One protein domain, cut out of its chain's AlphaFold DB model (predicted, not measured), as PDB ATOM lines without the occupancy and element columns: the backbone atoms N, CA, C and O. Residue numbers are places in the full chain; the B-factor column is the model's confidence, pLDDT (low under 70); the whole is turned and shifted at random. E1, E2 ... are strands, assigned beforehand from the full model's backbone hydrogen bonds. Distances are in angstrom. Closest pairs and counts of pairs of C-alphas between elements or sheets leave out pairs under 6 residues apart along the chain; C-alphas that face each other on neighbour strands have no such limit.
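This is residues 41 to 148 of the 236 residues of an uncharacterized protein of Theileria parva (UniProt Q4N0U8). This is a sandwich of two strongly twisted antiparallel sheets, six strands against four, with the strands of the two sheets running nearly in line. The larger sheet, E3 E4 E7 E8 E9 E10, faces the smaller, curled sheet, E2 E1 E5 E6, and the two come close at the edge where E10 nears E6. The printed part has 108 residues with ten named strands, E1 to E10 in order along the chain, and no named helix; the class is all strand. It is compact, with a radius of gyration of the C-alphas of 13.4 A and spans of 42 by 32 by 29 A.

Start at Val 41 and pass residues 41 to 50, which hold no named element. Find C-alpha 51 at (-33.318, 10.332, 45.810); from there E1, residues 51 to 57, runs 19.2 A. Next come E2, residues 60 to 63, E3, residues 70 to 75 and 16.7 A long, and E4, residues 80 to 85 and 16.5 A long. E5, residues 90 to 96, begins at C-alpha 90 at (-22.567, 13.668, 33.619) and covers 18.3 A. Read on through E6, residues 99 to 103, E7, residues 115 to 119, E8, residues 124 to 128, and E9, residues 134 to 140 and 19.0 A long. E10, residues 143 to 146, ends at C-alpha 146 at (-17.493, 9.009, 53.069).

In the larger sheet, E3 and E10 are the edge strands. Look at the hairpin E3 and E4, where N 72 and O 83 are 2.8 A apart, within hydrogen-bond range. E4 and E7 are antiparallel at 169 degrees, with N 84 and O 116 at 2.8 A. E7 E8 E9 E10 form a meander, each strand the antiparallel neighbour of the one before; within hydrogen-bond range across its pairs are N 117 and O 126 of E7 and E8, 2.8 A, N 127 and O 135 of E8 and E9, 2.8 A, and N 138 and O 145 of E9 and E10, 3.0 A. In the smaller sheet, E1 and E5 are inner strands, with N 54 and O 93 at 2.9 A. The hairpins E1 and E2, and E5 and E6, have N 55 and O 62 at 2.9 A and N 94 and O 102 at 3.0 A. The parts of the two sheets that face each other are 9.9 A centre to centre, their best planes 10 degrees apart. Across the sandwich, the closest C-alphas of E6 and E10, those of Val 101 and Trp 144, are 6.0 A apart, while E2 and E3 are apart.

The two C-alphas farthest apart, those of Ser 59 and Asn 77, are 42.7 A apart. The printed part has no cut. The link E6 to E7, with 11 residues, is long. Confidence is under 70 at residues 131 to 132 and residue 148; the mean pLDDT of the printed part of this model is 90.2.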
ATOM      1  N   VAL A  41     -35.093  -3.828  36.000       94.69
ATOM      2  CA  VAL A  41     -35.256  -2.437  35.544       94.69
ATOM      3  C   VAL A  41     -36.691  -2.009  35.844       94.69
ATOM      4  O   VAL A  41     -37.628  -2.646  35.366       94.69
ATOM      5  N   ILE A  42     -36.861  -0.951  36.632       96.62
ATOM      6  CA  ILE A  42     -38.184  -0.441  37.012       96.62
ATOM      7  C   ILE A  42     -38.605   0.723  36.097       96.62
ATOM      8  O   ILE A  42     -37.739   1.402  35.539       96.62
ATOM      9  N   PRO A  43     -39.914   0.965  35.903       96.62
ATOM     10  CA  PRO A  43     -40.398   2.122  35.150       96.62
ATOM     11  C   PRO A  43     -40.259   3.424  35.955       96.62
ATOM     12  O   PRO A  43     -40.267   3.404  37.182       96.62
ATOM     13  N   GLU A  44     -40.213   4.570  35.267       94.88
ATOM     14  CA  GLU A  44     -39.988   5.898  35.876       94.88
ATOM     15  C   GLU A  44     -40.967   6.245  37.005       94.88
ATOM     16  O   GLU A  44     -40.575   6.798  38.027       94.88
ATOM     17  N   ARG A  45     -42.238   5.849  36.873       95.06
ATOM     18  CA  ARG A  45     -43.271   6.058  37.906       95.06
ATOM     19  C   ARG A  45     -42.982   5.350  39.238       95.06
ATOM     20  O   ARG A  45     -43.620   5.661  40.237       95.06
ATOM     21  N   GLU A  46     -42.080   4.370  39.236       96.38
ATOM     22  CA  GLU A  46     -41.657   3.609  40.417       96.38
ATOM     23  C   GLU A  46     -40.298   4.078  40.954       96.38
ATOM     24  O   GLU A  46     -39.778   3.494  41.908       96.38
ATOM     25  N   TYR A  47     -39.702   5.116  40.356       96.12
ATOM     26  CA  TYR A  47     -38.431   5.645  40.832       96.12
ATOM     27  C   TYR A  47     -38.597   6.205  42.250       96.12
ATOM     28  O   TYR A  47     -39.601   6.854  42.555       96.12
ATOM     29  N   PRO A  48     -37.629   5.948  43.144       95.12
ATOM     30  CA  PRO A  48     -37.722   6.406  44.517       95.12
ATOM     31  C   PRO A  48     -37.675   7.935  44.584       95.12
ATOM     32  O   PRO A  48     -36.748   8.564  44.089       95.12
ATOM     33  N   THR A  49     -38.654   8.528  45.263       95.12
ATOM     34  CA  THR A  49     -38.788   9.988  45.422       95.12
ATOM     35  C   THR A  49     -37.867  10.577  46.487       95.12
ATOM     36  O   THR A  49     -37.751  11.789  46.610       95.12
ATOM     37  N   PHE A  50     -37.214   9.731  47.285       94.06
ATOM     38  CA  PHE A  50     -36.261  10.145  48.315       94.06
ATOM     39  C   PHE A  50     -34.828  10.296  47.780       94.06
ATOM     40  O   PHE A  50     -33.908  10.468  48.580       94.06
ATOM     41  N   ILE A  51     -34.620  10.191  46.464       96.31
ATOM     42  CA  ILE A  51     -33.318  10.332  45.810       96.31
ATOM     43  C   ILE A  51     -33.443  11.384  44.720       96.31
ATOM     44  O   ILE A  51     -34.254  11.229  43.810       96.31
ATOM     45  N   ASP A  52     -32.572  12.388  44.774       97.44
ATOM     46  CA  ASP A  52     -32.412  13.338  43.680       97.44
ATOM     47  C   ASP A  52     -31.083  13.106  42.985       97.44
ATOM     48  O   ASP A  52     -30.027  13.126  43.618       97.44
ATOM     49  N   ILE A  53     -31.129  12.931  41.671       97.75
ATOM     50  CA  ILE A  53     -29.956  12.838  40.811       97.75
ATOM     51  C   ILE A  53     -29.811  14.146  40.048       97.75
ATOM     52  O   ILE A  53     -30.698  14.539  39.293       97.75
ATOM     53  N   ILE A  54     -28.670  14.814  40.195       97.38
ATOM     54  CA  ILE A  54     -28.375  16.053  39.481       97.38
ATOM     55  C   ILE A  54     -27.385  15.748  38.362       97.38
ATOM     56  O   ILE A  54     -26.235  15.366  38.602       97.38
ATOM     57  N   THR A  55     -27.827  15.946  37.124       96.31
ATOM     58  CA  THR A  55     -27.000  15.784  35.923       96.31
ATOM     59  C   THR A  55     -26.665  17.131  35.294       96.31
ATOM     60  O   THR A  55     -27.384  18.117  35.469       96.31
ATOM     61  N   ARG A  56     -25.543  17.181  34.572       93.94
ATOM     62  CA  ARG A  56     -25.111  18.341  33.789       93.94
ATOM     63  C   ARG A  56     -25.286  18.064  32.297       93.94
ATOM     64  O   ARG A  56     -24.785  17.058  31.793       93.94
ATOM     65  N   ASP A  57     -25.940  18.988  31.606       87.06
ATOM     66  CA  ASP A  57     -26.173  18.963  30.161       87.06
ATOM     67  C   ASP A  57     -25.788  20.333  29.580       87.06
ATOM     68  O   ASP A  57     -26.464  21.338  29.812       87.06
ATOM     69  N   GLY A  58     -24.627  20.410  28.925       82.25
ATOM     70  CA  GLY A  58     -23.994  21.690  28.594       82.25
ATOM     71  C   GLY A  58     -23.669  22.513  29.851       82.25
ATOM     72  O   GLY A  58     -22.993  22.024  30.758       82.25
ATOM     73  N   SER A  59     -24.146  23.760  29.904       76.25
ATOM     74  CA  SER A  59     -24.035  24.640  31.080       76.25
ATOM     75  C   SER A  59     -25.166  24.451  32.103       76.25
ATOM     76  O   SER A  59     -25.070  24.969  33.215       76.25
ATOM     77  N   GLY A  60     -26.228  23.722  31.749       88.88
ATOM     78  CA  GLY A  60     -27.408  23.545  32.589       88.88
ATOM     79  C   GLY A  60     -27.275  22.384  33.573       88.88
ATOM     80  O   GLY A  60     -26.681  21.347  33.265       88.88
ATOM     81  N   LEU A  61     -27.876  22.548  34.752       93.94
ATOM     82  CA  LEU A  61     -28.119  21.462  35.701       93.94
ATOM     83  C   LEU A  61     -29.579  21.027  35.605       93.94
ATOM     84  O   LEU A  61     -30.476  21.870  35.560       93.94
ATOM     85  N   LYS A  62     -29.812  19.717  35.600       95.94
ATOM     86  CA  LYS A  62     -31.151  19.125  35.604       95.94
ATOM     87  C   LYS A  62     -31.265  18.134  36.754       95.94
ATOM     88  O   LYS A  62     -30.406  17.263  36.913       95.94
ATOM     89  N   VAL A  63     -32.324  18.280  37.543       96.62
ATOM     90  CA  VAL A  63     -32.675  17.350  38.620       96.62
ATOM     91  C   VAL A  63     -33.584  16.271  38.044       96.62
ATOM     92  O   VAL A  63     -34.549  16.594  37.358       96.62
ATOM     93  N   ASN A  64     -33.260  15.011  38.320       95.81
ATOM     94  CA  ASN A  64     -34.018  13.828  37.921       95.81
ATOM     95  C   ASN A  64     -34.332  13.769  36.413       95.81
ATOM     96  O   ASN A  64     -35.439  13.422  36.015       95.81
ATOM     97  N   ASP A  65     -33.349  14.101  35.564       95.06
ATOM     98  CA  ASP A  65     -33.437  13.881  34.113       95.06
ATOM     99  C   ASP A  65     -33.404  12.371  33.820       95.06
ATOM    100  O   ASP A  65     -32.339  11.777  33.637       95.06
ATOM    101  N   THR A  66     -34.579  11.737  33.819       94.88
ATOM    102  CA  THR A  66     -34.746  10.282  33.669       94.88
ATOM    103  C   THR A  66     -34.244   9.755  32.327       94.88
ATOM    104  O   THR A  66     -33.898   8.583  32.227       94.88
ATOM    105  N   SER A  67     -34.066  10.616  31.317       94.31
ATOM    106  CA  SER A  67     -33.436  10.231  30.046       94.31
ATOM    107  C   SER A  67     -31.950   9.864  30.188       94.31
ATOM    108  O   SER A  67     -31.363   9.258  29.288       94.31
ATOM    109  N   LYS A  68     -31.319  10.241  31.307       95.69
ATOM    110  CA  LYS A  68     -29.874  10.119  31.542       95.69
ATOM    111  C   LYS A  68     -29.472   8.870  32.317       95.69
ATOM    112  O   LYS A  68     -28.274   8.597  32.437       95.69
ATOM    113  N   TYR A  69     -30.431   8.127  32.857       96.31
ATOM    114  CA  TYR A  69     -30.152   6.937  33.649       96.31
ATOM    115  C   TYR A  69     -31.306   5.945  33.625       96.31
ATOM    116  O   TYR A  69     -32.457   6.290  33.392       96.31
ATOM    117  N   LYS A  70     -30.988   4.691  33.935       96.88
ATOM    118  CA  LYS A  70     -31.983   3.653  34.223       96.88
ATOM    119  C   LYS A  70     -31.882   3.288  35.692       96.88
ATOM    120  O   LYS A  70     -30.772   3.190  36.217       96.88
ATOM    121  N   VAL A  71     -33.020   3.045  36.332       96.88
ATOM    122  CA  VAL A  71     -33.050   2.524  37.701       96.88
ATOM    123  C   VAL A  71     -33.347   1.037  37.670       96.88
ATOM    124  O   VAL A  71     -34.327   0.589  37.070       96.88
ATOM    125  N   LYS A  72     -32.495   0.269  38.336       95.12
ATOM    126  CA  LYS A  72     -32.750  -1.130  38.651       95.12
ATOM    127  C   LYS A  72     -33.067  -1.271  40.128       95.12
ATOM    128  O   LYS A  72     -32.454  -0.607  40.960       95.12
ATOM    129  N   LYS A  73     -34.002  -2.152  40.454       93.44
ATOM    130  CA  LYS A  73     -34.389  -2.477  41.821       93.44
ATOM    131  C   LYS A  73     -34.001  -3.911  42.136       93.44
ATOM    132  O   LYS A  73     -34.218  -4.813  41.329       93.44
ATOM    133  N   TYR A  74     -33.481  -4.101  43.336       89.88
ATOM    134  CA  TYR A  74     -33.330  -5.403  43.958       89.88
ATOM    135  C   TYR A  74     -34.053  -5.422  45.295       89.88
ATOM    136  O   TYR A  74     -33.985  -4.454  46.060       89.88
ATOM    137  N   HIS A  75     -34.740  -6.523  45.575       87.56
ATOM    138  CA  HIS A  75     -35.412  -6.711  46.844       87.56
ATOM    139  C   HIS A  75     -35.318  -8.164  47.305       87.56
ATOM    140  O   HIS A  75     -35.723  -9.081  46.594       87.56
ATOM    141  N   SER A  76     -34.832  -8.337  48.528       85.00
ATOM    142  CA  SER A  76     -34.907  -9.560  49.313       85.00
ATOM    143  C   SER A  76     -35.411  -9.231  50.722       85.00
ATOM    144  O   SER A  76     -35.676  -8.076  51.061       85.00
ATOM    145  N   ASN A  77     -35.513 -10.247  51.575       80.00
ATOM    146  CA  ASN A  77     -35.826 -10.066  52.992       80.00
ATOM    147  C   ASN A  77     -34.764  -9.256  53.761       80.00
ATOM    148  O   ASN A  77     -35.087  -8.705  54.810       80.00
ATOM    149  N   LYS A  78     -33.517  -9.191  53.271       81.31
ATOM    150  CA  LYS A  78     -32.415  -8.461  53.923       81.31
ATOM    151  C   LYS A  78     -31.984  -7.202  53.188       81.31
ATOM    152  O   LYS A  78     -31.422  -6.312  53.813       81.31
ATOM    153  N   ILE A  79     -32.228  -7.112  51.880       84.94
ATOM    154  CA  ILE A  79     -31.769  -5.990  51.060       84.94
ATOM    155  C   ILE A  79     -32.945  -5.350  50.334       84.94
ATOM    156  O   ILE A  79     -33.735  -6.010  49.667       84.94
ATOM    157  N   LEU A  80     -33.002  -4.024  50.385       89.25
ATOM    158  CA  LEU A  80     -33.716  -3.215  49.409       89.25
ATOM    159  C   LEU A  80     -32.702  -2.255  48.797       89.25
ATOM    160  O   LEU A  80     -32.083  -1.461  49.512       89.25
ATOM    161  N   MET A  81     -32.502  -2.377  47.487       91.50
ATOM    162  CA  MET A  81     -31.485  -1.625  46.768       91.50
ATOM    163  C   MET A  81     -32.028  -1.036  45.470       91.50
ATOM    164  O   MET A  81     -32.781  -1.688  44.742       91.50
ATOM    165  N   TYR A  82     -31.614   0.199  45.189       94.81
ATOM    166  CA  TYR A  82     -31.835   0.880  43.916       94.81
ATOM    167  C   TYR A  82     -30.487   1.218  43.278       94.81
ATOM    168  O   TYR A  82     -29.660   1.888  43.895       94.81
ATOM    169  N   GLU A  83     -30.266   0.764  42.049       94.44
ATOM    170  CA  GLU A  83     -29.068   1.037  41.259       94.44
ATOM    171  C   GLU A  83     -29.427   1.984  40.118       94.44
ATOM    172  O   GLU A  83     -30.172   1.625  39.207       94.44
ATOM    173  N   TYR A  84     -28.862   3.183  40.155       96.75
ATOM    174  CA  TYR A  84     -28.901   4.142  39.061       96.75
ATOM    175  C   TYR A  84     -27.716   3.872  38.147       96.75
ATOM    176  O   TYR A  84     -26.568   3.923  38.593       96.75
ATOM    177  N   VAL A  85     -27.989   3.582  36.877       95.38
ATOM    178  CA  VAL A  85     -26.974   3.278  35.864       95.38
ATOM    179  C   VAL A  85     -26.919   4.414  34.851       95.38
ATOM    180  O   VAL A  85     -27.921   4.704  34.196       95.38
ATOM    181  N   PHE A  86     -25.743   5.023  34.715       95.19
ATOM    182  CA  PHE A  86     -25.467   6.137  33.812       95.19
ATOM    183  C   PHE A  86     -24.613   5.647  32.641       95.19
ATOM    184  O   PHE A  86     -23.493   5.174  32.843       95.19
ATOM    185  N   GLU A  87     -25.119   5.774  31.414       87.12
ATOM    186  CA  GLU A  87     -24.362   5.406  30.210       87.12
ATOM    187  C   GLU A  87     -23.359   6.531  29.875       87.12
ATOM    188  O   GLU A  87     -22.174   6.421  30.210       87.12
ATOM    189  N   ASP A  88     -23.848   7.668  29.366       87.56
ATOM    190  CA  ASP A  88     -23.024   8.827  28.962       87.56
ATOM    191  C   ASP A  88     -23.336  10.118  29.733       87.56
ATOM    192  O   ASP A  88     -22.849  11.206  29.420       87.56
ATOM    193  N   ALA A  89     -24.155  10.013  30.774       93.06
ATOM    194  CA  ALA A  89     -24.582  11.160  31.551       93.06
ATOM    195  C   ALA A  89     -23.504  11.665  32.516       93.06
ATOM    196  O   ALA A  89     -22.826  10.901  33.206       93.06
ATOM    197  N   LYS A  90     -23.411  12.992  32.633       95.06
ATOM    198  CA  LYS A  90     -22.567  13.668  33.619       95.06
ATOM    199  C   LYS A  90     -23.348  13.851  34.920       95.06
ATOM    200  O   LYS A  90     -23.923  14.912  35.146       95.06
ATOM    201  N   CYS A  91     -23.406  12.821  35.762       96.44
ATOM    202  CA  CYS A  91     -23.937  12.959  37.121       96.44
ATOM    203  C   CYS A  91     -22.958  13.789  37.969       96.44
ATOM    204  O   CYS A  91     -21.786  13.438  38.098       96.44
ATOM    205  N   VAL A  92     -23.416  14.923  38.500       96.25
ATOM    206  CA  VAL A  92     -22.563  15.904  39.196       96.25
ATOM    207  C   VAL A  92     -22.920  16.088  40.659       96.25
ATOM    208  O   VAL A  92     -22.122  16.660  41.393       96.25
ATOM    209  N   ALA A  93     -24.081  15.610  41.093       96.81
ATOM    210  CA  ALA A  93     -24.429  15.500  42.500       96.81
ATOM    211  C   ALA A  93     -25.588  14.521  42.683       96.81
ATOM    212  O   ALA A  93     -26.320  14.229  41.733       96.81
ATOM    213  N   PHE A  94     -25.773  14.055  43.912       97.31
ATOM    214  CA  PHE A  94     -27.020  13.429  44.320       97.31
ATOM    215  C   PHE A  94     -27.338  13.716  45.784       97.31
ATOM    216  O   PHE A  94     -26.440  13.858  46.624       97.31
ATOM    217  N   ASN A  95     -28.634  13.750  46.070       96.44
ATOM    218  CA  ASN A  95     -29.165  13.926  47.411       96.44
ATOM    219  C   ASN A  95     -29.922  12.672  47.846       96.44
ATOM    220  O   ASN A  95     -30.514  11.969  47.025       96.44
ATOM    221  N   TYR A  96     -29.939  12.425  49.151       94.56
ATOM    222  CA  TYR A  96     -30.773  11.408  49.780       94.56
ATOM    223  C   TYR A  96     -31.634  12.080  50.845       94.56
ATOM    224  O   TYR A  96     -31.105  12.691  51.769       94.56
ATOM    225  N   LYS A  97     -32.962  11.990  50.717       92.50
ATOM    226  CA  LYS A  97     -33.942  12.646  51.603       92.50
ATOM    227  C   LYS A  97     -33.644  14.139  51.817       92.50
ATOM    228  O   LYS A  97     -33.660  14.618  52.946       92.50
ATOM    229  N   ASN A  98     -33.383  14.864  50.726       90.88
ATOM    230  CA  ASN A  98     -33.017  16.290  50.702       90.88
ATOM    231  C   ASN A  98     -31.650  16.645  51.323       90.88
ATOM    232  O   ASN A  98     -31.311  17.824  51.404       90.88
ATOM    233  N   GLU A  99     -30.841  15.664  51.725       93.31
ATOM    234  CA  GLU A  99     -29.475  15.883  52.204       93.31
ATOM    235  C   GLU A  99     -28.470  15.629  51.074       93.31
ATOM    236  O   GLU A  99     -28.523  14.597  50.402       93.31
ATOM    237  N   SER A 100     -27.538  16.562  50.859       94.44
ATOM    238  CA  SER A 100     -26.466  16.408  49.870       94.44
ATOM    239  C   SER A 100     -25.450  15.369  50.338       94.44
ATOM    240  O   SER A 100     -24.676  15.635  51.254       94.44
ATOM    241  N   VAL A 101     -25.394  14.221  49.659       95.31
ATOM    242  CA  VAL A 101     -24.467  13.127  49.998       95.31
ATOM    243  C   VAL A 101     -23.140  13.274  49.258       95.31
ATOM    244  O   VAL A 101     -22.063  13.154  49.843       95.31
ATOM    245  N   TRP A 102     -23.205  13.548  47.956       95.38
ATOM    246  CA  TRP A 102     -22.029  13.723  47.108       95.38
ATOM    247  C   TRP A 102     -22.283  14.806  46.066       95.38
ATOM    248  O   TRP A 102     -23.347  14.865  45.449       95.38
ATOM    249  N   LYS A 103     -21.261  15.629  45.832       95.06
ATOM    250  CA  LYS A 103     -21.233  16.662  44.798       95.06
ATOM    251  C   LYS A 103     -19.836  16.717  44.188       95.06
ATOM    252  O   LYS A 103     -18.829  16.726  44.901       95.06
ATOM    253  N   LEU A 104     -19.773  16.784  42.863       93.62
ATOM    254  CA  LEU A 104     -18.548  17.052  42.124       93.62
ATOM    255  C   LEU A 104     -18.022  18.436  42.521       93.62
ATOM    256  O   LEU A 104     -18.764  19.420  42.502       93.62
ATOM    257  N   LYS A 105     -16.733  18.516  42.870       90.50
ATOM    258  CA  LYS A 105     -16.098  19.785  43.249       90.50
ATOM    259  C   LYS A 105     -16.266  20.823  42.139       90.50
ATOM    260  O   LYS A 105     -16.113  20.514  40.958       90.50
ATOM    261  N   GLU A 106     -16.561  22.056  42.531       86.44
ATOM    262  CA  GLU A 106     -16.741  23.161  41.592       86.44
ATOM    263  C   GLU A 106     -15.474  23.396  40.764       86.44
ATOM    264  O   GLU A 106     -14.355  23.181  41.232       86.44
ATOM    265  N   GLY A 107     -15.659  23.751  39.492       83.00
ATOM    266  CA  GLY A 107     -14.565  23.911  38.532       83.00
ATOM    267  C   GLY A 107     -13.887  22.610  38.082       83.00
ATOM    268  O   GLY A 107     -13.029  22.668  37.206       83.00
ATOM    269  N   ARG A 108     -14.255  21.436  38.624       85.62
ATOM    270  CA  ARG A 108     -13.756  20.147  38.120       85.62
ATOM    271  C   ARG A 108     -14.637  19.571  37.021       85.62
ATOM    272  O   ARG A 108     -15.868  19.628  37.073       85.62
ATOM    273  N   GLU A 109     -13.961  18.918  36.085       87.25
ATOM    274  CA  GLU A 109     -14.567  18.084  35.058       87.25
ATOM    275  C   GLU A 109     -14.234  16.619  35.349       87.25
ATOM    276  O   GLU A 109     -13.074  16.217  35.306       87.25
ATOM    277  N   GLY A 110     -15.259  15.831  35.681       85.94
ATOM    278  CA  GLY A 110     -15.137  14.399  35.952       85.94
ATOM    279  C   GLY A 110     -14.170  13.995  37.090       85.94
ATOM    280  O   GLY A 110     -13.617  14.843  37.797       85.94
ATOM    281  N   PRO A 111     -13.979  12.676  37.299       89.38
ATOM    282  CA  PRO A 111     -14.752  11.584  36.697       89.38
ATOM    283  C   PRO A 111     -16.222  11.612  37.152       89.38
ATOM    284  O   PRO A 111     -16.529  12.073  38.250       89.38
ATOM    285  N   TYR A 112     -17.134  11.139  36.299       93.44
ATOM    286  CA  TYR A 112     -18.566  11.068  36.613       93.44
ATOM    287  C   TYR A 112     -18.962   9.657  37.053       93.44
ATOM    288  O   TYR A 112     -18.424   8.690  36.502       93.44
ATOM    289  N   PRO A 113     -19.904   9.518  38.002       94.88
ATOM    290  CA  PRO A 113     -20.452   8.223  38.370       94.88
ATOM    291  C   PRO A 113     -21.019   7.487  37.153       94.88
ATOM    292  O   PRO A 113     -21.764   8.056  36.356       94.88
ATOM    293  N   LYS A 114     -20.676   6.207  37.035       94.56
ATOM    294  CA  LYS A 114     -21.300   5.239  36.126       94.56
ATOM    295  C   LYS A 114     -22.422   4.476  36.812       94.56
ATOM    296  O   LYS A 114     -23.405   4.122  36.166       94.56
ATOM    297  N   THR A 115     -22.303   4.265  38.120       93.25
ATOM    298  CA  THR A 115     -23.363   3.676  38.935       93.25
ATOM    299  C   THR A 115     -23.484   4.379  40.280       93.25
ATOM    300  O   THR A 115     -22.490   4.841  40.842       93.25
ATOM    301  N   ILE A 116     -24.703   4.444  40.812       94.62
ATOM    302  CA  ILE A 116     -24.947   4.769  42.219       94.62
ATOM    303  C   ILE A 116     -25.919   3.732  42.774       94.62
ATOM    304  O   ILE A 116     -27.019   3.570  42.249       94.62
ATOM    305  N   MET A 117     -25.510   3.018  43.817       92.31
ATOM    306  CA  MET A 117     -26.310   1.992  44.484       92.31
ATOM    307  C   MET A 117     -26.724   2.482  45.867       92.31
ATOM    308  O   MET A 117     -25.865   2.799  46.686       92.31
ATOM    309  N   PHE A 118     -28.025   2.508  46.133       92.00
ATOM    310  CA  PHE A 118     -28.607   2.933  47.404       92.00
ATOM    311  C   PHE A 118     -29.170   1.724  48.146       92.00
ATOM    312  O   PHE A 118     -30.197   1.186  47.737       92.00
ATOM    313  N   TYR A 119     -28.526   1.318  49.240       88.12
ATOM    314  CA  TYR A 119     -29.004   0.272  50.148       88.12
ATOM    315  C   TYR A 119     -29.809   0.928  51.262       88.12
ATOM    316  O   TYR A 119     -29.248   1.481  52.211       88.12
ATOM    317  N   THR A 120     -31.132   0.898  51.133       86.12
ATOM    318  CA  THR A 120     -32.013   1.693  52.001       86.12
ATOM    319  C   THR A 120     -32.161   1.109  53.404       86.12
ATOM    320  O   THR A 120     -32.496   1.849  54.321       86.12
ATOM    321  N   LEU A 121     -31.930  -0.197  53.577       83.75
ATOM    322  CA  LEU A 121     -31.987  -0.859  54.889       83.75
ATOM    323  C   LEU A 121     -30.694  -0.650  55.692       83.75
ATOM    324  O   LEU A 121     -30.752  -0.398  56.890       83.75
ATOM    325  N   ASP A 122     -29.544  -0.647  55.012       78.56
ATOM    326  CA  ASP A 122     -28.219  -0.541  55.641       78.56
ATOM    327  C   ASP A 122     -27.669   0.894  55.676       78.56
ATOM    328  O   ASP A 122     -26.501   1.103  56.014       78.56
ATOM    329  N   ASN A 123     -28.466   1.880  55.243       86.75
ATOM    330  CA  ASN A 123     -28.068   3.279  55.052       86.75
ATOM    331  C   ASN A 123     -26.667   3.417  54.433       86.75
ATOM    332  O   ASN A 123     -25.782   4.106  54.952       86.75
ATOM    333  N   THR A 124     -26.458   2.686  53.340       86.69
ATOM    334  CA  THR A 124     -25.184   2.626  52.625       86.69
ATOM    335  C   THR A 124     -25.406   3.056  51.185       86.69
ATOM    336  O   THR A 124     -26.333   2.579  50.531       86.69
ATOM    337  N   ILE A 125     -24.556   3.944  50.678       91.38
ATOM    338  CA  ILE A 125     -24.571   4.369  49.280       91.38
ATOM    339  C   ILE A 125     -23.203   4.084  48.677       91.38
ATOM    340  O   ILE A 125     -22.181   4.404  49.278       91.38
ATOM    341  N   ILE A 126     -23.179   3.482  47.494       88.62
ATOM    342  CA  ILE A 126     -21.945   3.156  46.778       88.62
ATOM    343  C   ILE A 126     -21.967   3.873  45.436       88.62
ATOM    344  O   ILE A 126     -22.880   3.674  44.637       88.62
ATOM    345  N   VAL A 127     -20.956   4.696  45.187       91.38
ATOM    346  CA  VAL A 127     -20.789   5.477  43.961       91.38
ATOM    347  C   VAL A 127     -19.667   4.851  43.150       91.38
ATOM    348  O   VAL A 127     -18.515   4.890  43.573       91.38
ATOM    349  N   GLY A 128     -19.984   4.266  41.999       88.94
ATOM    350  CA  GLY A 128     -19.007   3.649  41.105       88.94
ATOM    351  C   GLY A 128     -18.618   4.571  39.956       88.94
ATOM    352  O   GLY A 128     -19.479   5.042  39.217       88.94
ATOM    353  N   PHE A 129     -17.319   4.780  39.754       87.50
ATOM    354  CA  PHE A 129     -16.739   5.541  38.634       87.50
ATOM    355  C   PHE A 129     -16.117   4.631  37.556       87.50
ATOM    356  O   PHE A 129     -15.525   5.114  36.594       87.50
ATOM    357  N   GLY A 130     -16.217   3.308  37.713       77.19
ATOM    358  CA  GLY A 130     -15.595   2.302  36.850       77.19
ATOM    359  C   GLY A 130     -15.295   1.015  37.622       77.19
ATOM    360  O   GLY A 130     -15.769   0.846  38.741       77.19
ATOM    361  N   LYS A 131     -14.493   0.109  37.042       65.06
ATOM    362  CA  LYS A 131     -14.251  -1.238  37.601       65.06
ATOM    363  C   LYS A 131     -13.583  -1.263  38.983       65.06
ATOM    364  O   LYS A 131     -13.775  -2.233  39.699       65.06
ATOM    365  N   SER A 132     -12.828  -0.228  39.355       61.59
ATOM    366  CA  SER A 132     -12.021  -0.246  40.590       61.59
ATOM    367  C   SER A 132     -12.035   1.072  41.363       61.59
ATOM    368  O   SER A 132     -11.339   1.204  42.362       61.59
ATOM    369  N   ASN A 133     -12.803   2.066  40.908       77.50
ATOM    370  CA  ASN A 133     -12.915   3.353  41.588       77.50
ATOM    371  C   ASN A 133     -14.334   3.498  42.131       77.50
ATOM    372  O   ASN A 133     -15.279   3.684  41.360       77.50
ATOM    373  N   MET A 134     -14.466   3.369  43.447       82.44
ATOM    374  CA  MET A 134     -15.732   3.472  44.155       82.44
ATOM    375  C   MET A 134     -15.586   4.354  45.395       82.44
ATOM    376  O   MET A 134     -14.543   4.357  46.041       82.44
ATOM    377  N   LEU A 135     -16.653   5.067  45.743       85.94
ATOM    378  CA  LEU A 135     -16.803   5.739  47.033       85.94
ATOM    379  C   LEU A 135     -17.957   5.097  47.794       85.94
ATOM    380  O   LEU A 135     -19.022   4.874  47.218       85.94
ATOM    381  N   ILE A 136     -17.761   4.837  49.084       84.69
ATOM    382  CA  ILE A 136     -18.823   4.372  49.976       84.69
ATOM    383  C   ILE A 136     -19.206   5.507  50.908       84.69
ATOM    384  O   ILE A 136     -18.355   6.157  51.509       84.69
ATOM    385  N   TYR A 137     -20.502   5.704  51.057       89.38
ATOM    386  CA  TYR A 137     -21.097   6.593  52.029       89.38
ATOM    387  C   TYR A 137     -21.890   5.763  53.026       89.38
ATOM    388  O   TYR A 137     -22.704   4.919  52.644       89.38
ATOM    389  N   LYS A 138     -21.641   6.005  54.311       87.56
ATOM    390  CA  LYS A 138     -22.383   5.414  55.426       87.56
ATOM    391  C   LYS A 138     -23.050   6.538  56.202       87.56
ATOM    392  O   LYS A 138     -22.406   7.544  56.513       87.56
ATOM    393  N   TYR A 139     -24.317   6.351  56.540       89.56
ATOM    394  CA  TYR A 139     -25.010   7.266  57.436       89.56
ATOM    395  C   TYR A 139     -24.656   6.927  58.889       89.56
ATOM    396  O   TYR A 139     -24.992   5.846  59.381       89.56
ATOM    397  N   LYS A 140     -23.936   7.824  59.563       86.25
ATOM    398  CA  LYS A 140     -23.496   7.680  60.962       86.25
ATOM    399  C   LYS A 140     -23.679   9.028  61.657       86.25
ATOM    400  O   LYS A 140     -23.439  10.062  61.050       86.25
ATOM    401  N   ASN A 141     -24.097   9.031  62.924       87.19
ATOM    402  CA  ASN A 141     -24.271  10.261  63.715       87.19
ATOM    403  C   ASN A 141     -25.131  11.336  63.014       87.19
ATOM    404  O   ASN A 141     -24.804  12.519  63.046       87.19
ATOM    405  N   ASN A 142     -26.227  10.913  62.373       87.44
ATOM    406  CA  ASN A 142     -27.145  11.768  61.609       87.44
ATOM    407  C   ASN A 142     -26.525  12.517  60.417       87.44
ATOM    408  O   ASN A 142     -27.034  13.568  60.037       87.44
ATOM    409  N   GLN A 143     -25.429  12.012  59.849       91.44
ATOM    410  CA  GLN A 143     -24.806  12.597  58.664       91.44
ATOM    411  C   GLN A 143     -24.268  11.509  57.737       91.44
ATOM    412  O   GLN A 143     -23.815  10.440  58.174       91.44
ATOM    413  N   TRP A 144     -24.269  11.789  56.437       91.94
ATOM    414  CA  TRP A 144     -23.526  10.973  55.486       91.94
ATOM    415  C   TRP A 144     -22.030  11.243  55.594       91.94
ATOM    416  O   TRP A 144     -21.561  12.370  55.452       91.94
ATOM    417  N   THR A 145     -21.259  10.180  55.796       89.69
ATOM    418  CA  THR A 145     -19.796  10.246  55.837       89.69
ATOM    419  C   THR A 145     -19.220   9.338  54.765       89.69
ATOM    420  O   THR A 145     -19.674   8.203  54.596       89.69
ATOM    421  N   SER A 146     -18.239   9.840  54.012       84.81
ATOM    422  CA  SER A 146     -17.493   9.009  53.069       84.81
ATOM    423  C   SER A 146     -16.610   8.046  53.857       84.81
ATOM    424  O   SER A 146     -15.621   8.464  54.464       84.81
ATOM    425  N   ASP A 147     -16.948   6.764  53.828       71.75
ATOM    426  CA  ASP A 147     -16.150   5.677  54.385       71.75
ATOM    427  C   ASP A 147     -15.066   5.321  53.353       71.75
ATOM    428  O   ASP A 147     -15.113   4.307  52.662       71.75
ATOM    429  N   THR A 148     -14.135   6.256  53.130       64.00
ATOM    430  CA  THR A 148     -13.051   6.096  52.147       64.00
ATOM    431  C   THR A 148     -11.941   5.261  52.784       64.00
ATOM    432  O   THR A 148     -10.879   5.781  53.117       64.00
TER     433      THR A 148